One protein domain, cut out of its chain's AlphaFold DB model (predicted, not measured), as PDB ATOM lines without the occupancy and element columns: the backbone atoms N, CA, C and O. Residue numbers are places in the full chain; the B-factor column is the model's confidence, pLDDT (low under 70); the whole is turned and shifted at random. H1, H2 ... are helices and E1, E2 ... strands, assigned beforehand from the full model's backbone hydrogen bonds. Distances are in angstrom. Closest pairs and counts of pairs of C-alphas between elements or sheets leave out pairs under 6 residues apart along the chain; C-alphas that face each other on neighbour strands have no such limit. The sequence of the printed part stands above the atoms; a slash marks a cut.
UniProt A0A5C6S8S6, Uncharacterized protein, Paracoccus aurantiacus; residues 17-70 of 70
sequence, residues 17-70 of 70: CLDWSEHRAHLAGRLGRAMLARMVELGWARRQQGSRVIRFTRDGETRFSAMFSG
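What this domain is: This is residues 17 to 70 of the 70 residues of an uncharacterized protein of Paracoccus aurantiacus (UniProt A0A5C6S8S6). Two helices, H1 and H2, make a V whose point lies where the last part of H1 comes to the first part of H2, and the small hairpin of E3 and E4 sits at that point, with residues 48 to 53 at its tip sticking out. A second small hairpin, E1 and E2, hangs at the far end of H1, away from E3, E4 and H2, so the whole is a set of arms with few contacts between them. The printed part has 54 residues with two named helices and four named strands, in the order E1, E2, H1, E3, E4, H2; each hairpin is a two-stranded antiparallel sheet, and the class is mixed, helices and strands. It is only just compact, close to loose, with a radius of gyration of the C-alphas of 12.0 A and spans of 33 by 30 by 21 A.

How they stand to each other: E1, residues 17 to 19, and E2, residues 24 to 28, form a hairpin with an angle of 140 degrees between their directions; N 17 and O 26 are 2.8 A apart and N 19 and O 24 are 3.0 A apart, within hydrogen-bond range. E1 is apart from H1, residues 30 to 41. E3, residues 45 to 47, comes closest to H1 at the C-alphas of Met 39 and Ala 45, 5.6 A apart. E3 and E4, residues 54 to 56, form the other hairpin, at 151 degrees, with N 46 and O 55 at 2.8 A, within hydrogen-bond range. H1 and E4 are near each other, with 5 pairs of C-alphas within 10 A. H2, residues 58 to 68, is close to H1 but not clearly touching it: their closest C-alphas, of Met 39 and Gly 60, are 7.9 A apart. The two helices run opposite ways at a steep tilt of 39 degrees. The closest C-alphas of E3 and H2, of Ala 45 and Gly 60, are 6.3 A apart. E1 and E2 are apart from E3, E4 and H2. In H1 and H2 every O i to N i+4 pair is within hydrogen-bond range.

Where its parts are: E1 begins at C-alpha 17, (37.818, 3.832, -26.475), and is 6.3 A long; E2 is 12.0 A long. H1 measures 16.4 A and ends at C-alpha 41, (23.328, -2.484, -8.949). E3 is 7.0 A and E4 6.7 A long. H2 measures 15.7 A and ends at C-alpha 68, (18.446, 3.010, -25.227).

The domain as a whole: The C-alphas farthest apart, of Gly 50 and Gly 70, are 33.9 A from each other. The printed part has no cut and ends at the chain's last residue. No link is long; that from E3 to E4 is short and the other four are tight. Residues 19 to 24, 48 to 53 and 65 to 70 stand free; of the last, 65 to 68 belong to H2. The mean pLDDT of the printed part is 88.8, and residues 20 and 70 are under 70.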
ATOM      1  N   CYS A  17      36.686   4.742 -26.424       81.94
ATOM      2  CA  CYS A  17      37.818   3.832 -26.475       81.94
ATOM      3  C   CYS A  17      37.594   2.840 -27.608       81.94
ATOM      4  O   CYS A  17      36.606   2.113 -27.619       81.94
ATOM      5  N   LEU A  18      38.521   2.837 -28.559       76.56
ATOM      6  CA  LEU A  18      38.543   1.865 -29.634       76.56
ATOM      7  C   LEU A  18      38.927   0.499 -29.059       76.56
ATOM      8  O   LEU A  18      39.997   0.360 -28.458       76.56
ATOM      9  N   ASP A  19      38.057  -0.489 -29.233       76.69
ATOM     10  CA  ASP A  19      38.423  -1.884 -29.026       76.69
ATOM     11  C   ASP A  19      39.079  -2.415 -30.305       76.69
ATOM     12  O   ASP A  19      38.434  -2.547 -31.346       76.69
ATOM     13  N   TRP A  20      40.383  -2.683 -30.233       64.69
ATOM     14  CA  TRP A  20      41.179  -3.169 -31.364       64.69
ATOM     15  C   TRP A  20      40.785  -4.580 -31.818       64.69
ATOM     16  O   TRP A  20      41.128  -4.964 -32.930       64.69
ATOM     17  N   SER A  21      40.085  -5.359 -30.987       71.25
ATOM     18  CA  SER A  21      39.636  -6.706 -31.352       71.25
ATOM     19  C   SER A  21      38.273  -6.700 -32.038       71.25
ATOM     20  O   SER A  21      38.041  -7.509 -32.930       71.25
ATOM     21  N   GLU A  22      37.382  -5.785 -31.656       74.25
ATOM     22  CA  GLU A  22      36.032  -5.715 -32.228       74.25
ATOM     23  C   GLU A  22      35.860  -4.601 -33.270       74.25
ATOM     24  O   GLU A  22      34.817  -4.534 -33.915       74.25
ATOM     25  N   HIS A  23      36.858  -3.721 -33.435       77.62
ATOM     26  CA  HIS A  23      36.776  -2.489 -34.234       77.62
ATOM     27  C   HIS A  23      35.538  -1.640 -33.893       77.62
ATOM     28  O   HIS A  23      34.944  -0.991 -34.755       77.62
ATOM     29  N   ARG A  24      35.142  -1.639 -32.614       77.38
ATOM     30  CA  ARG A  24      33.987  -0.891 -32.109       77.38
ATOM     31  C   ARG A  24      34.418   0.189 -31.129       77.38
ATOM     32  O   ARG A  24      35.319  -0.002 -30.311       77.38
ATOM     33  N   ALA A  25      33.759   1.342 -31.222       77.38
ATOM     34  CA  ALA A  25      33.919   2.422 -30.261       77.38
ATOM     35  C   ALA A  25      33.113   2.095 -29.000       77.38
ATOM     36  O   ALA A  25      31.902   1.888 -29.057       77.38
ATOM     37  N   HIS A  26      33.785   2.038 -27.856       82.81
ATOM     38  CA  HIS A  26      33.161   1.808 -26.557       82.81
ATOM     39  C   HIS A  26      33.149   3.097 -25.732       82.81
ATOM     40  O   HIS A  26      34.025   3.955 -25.852       82.81
ATOM     41  N   LEU A  27      32.164   3.213 -24.842       85.06
ATOM     42  CA  LEU A  27      32.060   4.330 -23.914       85.06
ATOM     43  C   LEU A  27      33.026   4.143 -22.736       85.06
ATOM     44  O   LEU A  27      32.794   3.336 -21.835       85.06
ATOM     45  N   ALA A  28      34.098   4.930 -22.713       86.06
ATOM     46  CA  ALA A  28      35.082   4.955 -21.638       86.06
ATOM     47  C   ALA A  28      35.039   6.261 -20.832       86.06
ATOM     48  O   ALA A  28      34.349   7.227 -21.151       86.06
ATOM     49  N   GLY A  29      35.804   6.281 -19.742       88.88
ATOM     50  CA  GLY A  29      35.836   7.393 -18.794       88.88
ATOM     51  C   GLY A  29      34.981   7.134 -17.559       88.88
ATOM     52  O   GLY A  29      34.576   6.004 -17.273       88.88
ATOM     53  N   ARG A  30      34.755   8.187 -16.771       91.44
ATOM     54  CA  ARG A  30      33.973   8.099 -15.529       91.44
ATOM     55  C   ARG A  30      32.508   7.753 -15.799       91.44
ATOM     56  O   ARG A  30      31.948   6.959 -15.051       91.44
ATOM     57  N   LEU A  31      31.933   8.268 -16.888       91.44
ATOM     58  CA  LEU A  31      30.557   7.989 -17.291       91.44
ATOM     59  C   LEU A  31      30.340   6.501 -17.584       91.44
ATOM     60  O   LEU A  31      29.478   5.885 -16.965       91.44
ATOM     61  N   GLY A  32      31.163   5.897 -18.449       91.00
ATOM     62  CA  GLY A  32      31.044   4.470 -18.773       91.00
ATOM     63  C   GLY A  32      31.166   3.570 -17.537       91.00
ATOM     64  O   GLY A  32      30.401   2.618 -17.374       91.00
ATOM     65  N   ARG A  33      32.063   3.914 -16.597       91.75
ATOM     66  CA  ARG A  33      32.175   3.202 -15.309       91.75
ATOM     67  C   ARG A  33      30.925   3.352 -14.445       91.75
ATOM     68  O   ARG A  33      30.476   2.354 -13.888       91.75
ATOM     69  N   ALA A  34      30.379   4.563 -14.334       93.00
ATOM     70  CA  ALA A  34      29.173   4.832 -13.555       93.00
ATOM     71  C   ALA A  34      27.948   4.109 -14.138       93.00
ATOM     72  O   ALA A  34      27.188   3.496 -13.395       93.00
ATOM     73  N   MET A  35      27.800   4.098 -15.466       93.12
ATOM     74  CA  MET A  35      26.736   3.351 -16.142       93.12
ATOM     75  C   MET A  35      26.843   1.848 -15.874       93.12
ATOM     76  O   MET A  35      25.853   1.225 -15.494       93.12
ATOM     77  N   LEU A  36      28.039   1.264 -16.008       93.06
ATOM     78  CA  LEU A  36      28.248  -0.153 -15.698       93.06
ATOM     79  C   LEU A  36      27.952  -0.463 -14.226       93.06
ATOM     80  O   LEU A  36      27.293  -1.461 -13.942       93.06
ATOM     81  N   ALA A  37      28.412   0.378 -13.296       94.06
ATOM     82  CA  ALA A  37      28.110   0.220 -11.874       94.06
ATOM     83  C   ALA A  37      26.594   0.212 -11.634       94.06
ATOM     84  O   ALA A  37      26.077  -0.722 -11.020       94.06
ATOM     85  N   ARG A  38      25.870   1.164 -12.231       95.44
ATOM     86  CA  ARG A  38      24.413   1.254 -12.119       95.44
ATOM     87  C   ARG A  38      23.697   0.030 -12.693       95.44
ATOM     88  O   ARG A  38      22.776  -0.482 -12.065       95.44
ATOM     89  N   MET A  39      24.121  -0.471 -13.854       95.44
ATOM     90  CA  MET A  39      23.554  -1.690 -14.448       95.44
ATOM     91  C   MET A  39      23.775  -2.924 -13.563       95.44
ATOM     92  O   MET A  39      22.904  -3.790 -13.474       95.44
ATOM     93  N   VAL A  40      24.920  -3.011 -12.880       95.06
ATOM     94  CA  VAL A  40      25.186  -4.095 -11.927       95.06
ATOM     95  C   VAL A  40      24.301  -3.960 -10.685       95.06
ATOM     96  O   VAL A  40      23.650  -4.937 -10.308       95.06
ATOM     97  N   GLU A  41      24.210  -2.769 -10.093       95.94
ATOM     98  CA  GLU A  41      23.328  -2.484  -8.949       95.94
ATOM     99  C   GLU A  41      21.865  -2.825  -9.246       95.94
ATOM    100  O   GLU A  41      21.194  -3.453  -8.432       95.94
ATOM    101  N   LEU A  42      21.382  -2.466 -10.438       95.75
ATOM    102  CA  LEU A  42      20.007  -2.707 -10.878       95.75
ATOM    103  C   LEU A  42      19.687  -4.171 -11.193       95.75
ATOM    104  O   LEU A  42      18.533  -4.493 -11.465       95.75
ATOM    105  N   GLY A  43      20.675  -5.064 -11.203       95.12
ATOM    106  CA  GLY A  43      20.428  -6.460 -11.568       95.12
ATOM    107  C   GLY A  43      20.541  -6.775 -13.057       95.12
ATOM    108  O   GLY A  43      20.356  -7.927 -13.445       95.12
ATOM    109  N   TRP A  44      20.855  -5.785 -13.892       96.94
ATOM    110  CA  TRP A  44      20.813  -5.949 -15.344       96.94
ATOM    111  C   TRP A  44      22.035  -6.686 -15.871       96.94
ATOM    112  O   TRP A  44      21.930  -7.448 -16.825       96.94
ATOM    113  N   ALA A  45      23.185  -6.487 -15.227       96.25
ATOM    114  CA  ALA A  45      24.440  -7.101 -15.623       96.25
ATOM    115  C   ALA A  45      25.219  -7.669 -14.432       96.25
ATOM    116  O   ALA A  45      25.059  -7.252 -13.280       96.25
ATOM    117  N   ARG A  46      26.092  -8.639 -14.701       94.94
ATOM    118  CA  ARG A  46      26.982  -9.278 -13.725       94.94
ATOM    119  C   ARG A  46      28.374  -9.451 -14.320       94.94
ATOM    120  O   ARG A  46      28.527  -9.765 -15.498       94.94
ATOM    121  N   ARG A  47      29.396  -9.266 -13.484       92.88
ATOM    122  CA  ARG A  47      30.788  -9.574 -13.834       92.88
ATOM    123  C   ARG A  47      31.012 -11.074 -13.697       92.88
ATOM    124  O   ARG A  47      30.677 -11.645 -12.660       92.88
ATOM    125  N   GLN A  48      31.593 -11.698 -14.713       92.12
ATOM    126  CA  GLN A  48      32.045 -13.079 -14.603       92.12
ATOM    127  C   GLN A  48      33.343 -13.119 -13.784       92.12
ATOM    128  O   GLN A  48      34.298 -12.409 -14.098       92.12
ATOM    129  N   GLN A  49      33.378 -13.925 -12.718       90.31
ATOM    130  CA  GLN A  49      34.568 -14.036 -11.867       90.31
ATOM    131  C   GLN A  49      35.787 -14.491 -12.682       90.31
ATOM    132  O   GLN A  49      35.673 -15.345 -13.560       90.31
ATOM    133  N   GLY A  50      36.946 -13.883 -12.411       91.62
ATOM    134  CA  GLY A  50      38.200 -14.182 -13.111       91.62
ATOM    135  C   GLY A  50      38.271 -13.688 -14.563       91.62
ATOM    136  O   GLY A  50      39.240 -13.987 -15.251       91.62
ATOM    137  N   SER A  51      37.278 -12.932 -15.044       91.44
ATOM    138  CA  SER A  51      37.207 -12.469 -16.431       91.44
ATOM    139  C   SER A  51      36.831 -10.988 -16.535       91.44
ATOM    140  O   SER A  51      36.260 -10.390 -15.623       91.44
ATOM    141  N   ARG A  52      37.139 -10.381 -17.687       86.88
ATOM    142  CA  ARG A  52      36.661  -9.039 -18.072       86.88
ATOM    143  C   ARG A  52      35.251  -9.065 -18.677       86.88
ATOM    144  O   ARG A  52      34.722  -8.013 -19.018       86.88
ATOM    145  N   VAL A  53      34.646 -10.248 -18.801       89.81
ATOM    146  CA  VAL A  53      33.314 -10.438 -19.383       89.81
ATOM    147  C   VAL A  53      32.224  -9.892 -18.458       89.81
ATOM    148  O   VAL A  53      32.160 -10.210 -17.266       89.81
ATOM    149  N   ILE A  54      31.331  -9.103 -19.049       92.50
ATOM    150  CA  ILE A  54      30.074  -8.659 -18.453       92.50
ATOM    151  C   ILE A  54      28.950  -9.450 -19.117       92.50
ATOM    152  O   ILE A  54      28.832  -9.444 -20.338       92.50
ATOM    153  N   ARG A  55      28.128 -10.140 -18.324       94.69
ATOM    154  CA  ARG A  55      26.928 -10.830 -18.809       94.69
ATOM    155  C   ARG A  55      25.695 -10.060 -18.397       94.69
ATOM    156  O   ARG A  55      25.546  -9.742 -17.217       94.69
ATOM    157  N   PHE A  56      24.809  -9.814 -19.349       95.75
ATOM    158  CA  PHE A  56      23.473  -9.342 -19.038       95.75
ATOM    159  C   PHE A  56      22.593 -10.493 -18.545       95.75
ATOM    160  O   PHE A  56      22.798 -11.664 -18.872       95.75
ATOM    161  N   THR A  57      21.632 -10.152 -17.693       95.44
ATOM    162  CA  THR A  57      20.490 -11.013 -17.397       95.44
ATOM    163  C   THR A  57      19.437 -10.822 -18.487       95.44
ATOM    164  O   THR A  57      19.412  -9.781 -19.138       95.44
ATOM    165  N   ARG A  58      18.534 -11.793 -18.675       94.94
ATOM    166  CA  ARG A  58      17.457 -11.666 -19.676       94.94
ATOM    167  C   ARG A  58      16.601 -10.412 -19.456       94.94
ATOM    168  O   ARG A  58      16.365  -9.659 -20.389       94.94
ATOM    169  N   ASP A  59      16.183 -10.169 -18.212       95.62
ATOM    170  CA  ASP A  59      15.439  -8.956 -17.836       95.62
ATOM    171  C   ASP A  59      16.293  -7.687 -18.013       95.62
ATOM    172  O   ASP A  59      15.804  -6.667 -18.494       95.62
ATOM    173  N   GLY A  60      17.590  -7.770 -17.707       95.69
ATOM    174  CA  GLY A  60      18.544  -6.689 -17.922       95.69
ATOM    175  C   GLY A  60      18.681  -6.266 -19.380       95.69
ATOM    176  O   GLY A  60      18.663  -5.072 -19.657       95.69
ATOM    177  N   GLU A  61      18.786  -7.224 -20.302       95.19
ATOM    178  CA  GLU A  61      18.798  -6.980 -21.751       95.19
ATOM    179  C   GLU A  61      17.526  -6.254 -22.197       95.19
ATOM    180  O   GLU A  61      17.614  -5.204 -22.830       95.19
ATOM    181  N   THR A  62      16.347  -6.749 -21.804       95.25
ATOM    182  CA  THR A  62      15.068  -6.114 -22.160       95.25
ATOM    183  C   THR A  62      14.984  -4.673 -21.658       95.25
ATOM    184  O   THR A  62      14.610  -3.778 -22.416       95.25
ATOM    185  N   ARG A  63      15.354  -4.419 -20.397       94.81
ATOM    186  CA  ARG A  63      15.306  -3.069 -19.811       94.81
ATOM    187  C   ARG A  63      16.352  -2.132 -20.402       94.81
ATOM    188  O   ARG A  63      16.059  -0.958 -20.614       94.81
ATOM    189  N   PHE A  64      17.548  -2.645 -20.678       93.31
ATOM    190  CA  PHE A  64      18.593  -1.886 -21.348       93.31
ATOM    191  C   PHE A  64      18.131  -1.462 -22.743       93.31
ATOM    192  O   PHE A  64      18.128  -0.270 -23.042       93.31
ATOM    193  N   SER A  65      17.648  -2.400 -23.560       92.94
ATOM    194  CA  SER A  65      17.091  -2.080 -24.873       92.94
ATOM    195  C   SER A  65      15.955  -1.063 -24.760       92.94
ATOM    196  O   SER A  65      16.004  -0.043 -25.436       92.94
ATOM    197  N   ALA A  66      14.990  -1.249 -23.858       93.19
ATOM    198  CA  ALA A  66      13.894  -0.293 -23.686       93.19
ATOM    199  C   ALA A  66      14.366   1.138 -23.350       93.19
ATOM    200  O   ALA A  66      13.728   2.101 -23.764       93.19
ATOM    201  N   MET A  67      15.480   1.292 -22.627       90.94
ATOM    202  CA  MET A  67      16.027   2.598 -22.243       90.94
ATOM    203  C   MET A  67      16.849   3.275 -23.353       90.94
ATOM    204  O   MET A  67      16.931   4.502 -23.370       90.94
ATOM    205  N   PHE A  68      17.466   2.504 -24.254       86.69
ATOM    206  CA  PHE A  68      18.446   3.010 -25.227       86.69
ATOM    207  C   PHE A  68      18.071   2.796 -26.704       86.69
ATOM    208  O   PHE A  68      18.846   3.193 -27.566       86.69
ATOM    209  N   SER A  69      16.914   2.204 -27.025       78.56
ATOM    210  CA  SER A  69      16.471   1.970 -28.420       78.56
ATOM    211  C   SER A  69      15.874   3.214 -29.103       78.56
ATOM    212  O   SER A  69      14.898   3.092 -29.842       78.56
ATOM    213  N   GLY A  70      16.415   4.401 -28.814       52.25
ATOM    214  CA  GLY A  70      16.032   5.666 -29.453       52.25
ATOM    215  C   GLY A  70      16.771   5.908 -30.760       52.25
ATOM    216  O   GLY A  70      17.970   5.555 -30.820       52.25
TER     217      GLY A  70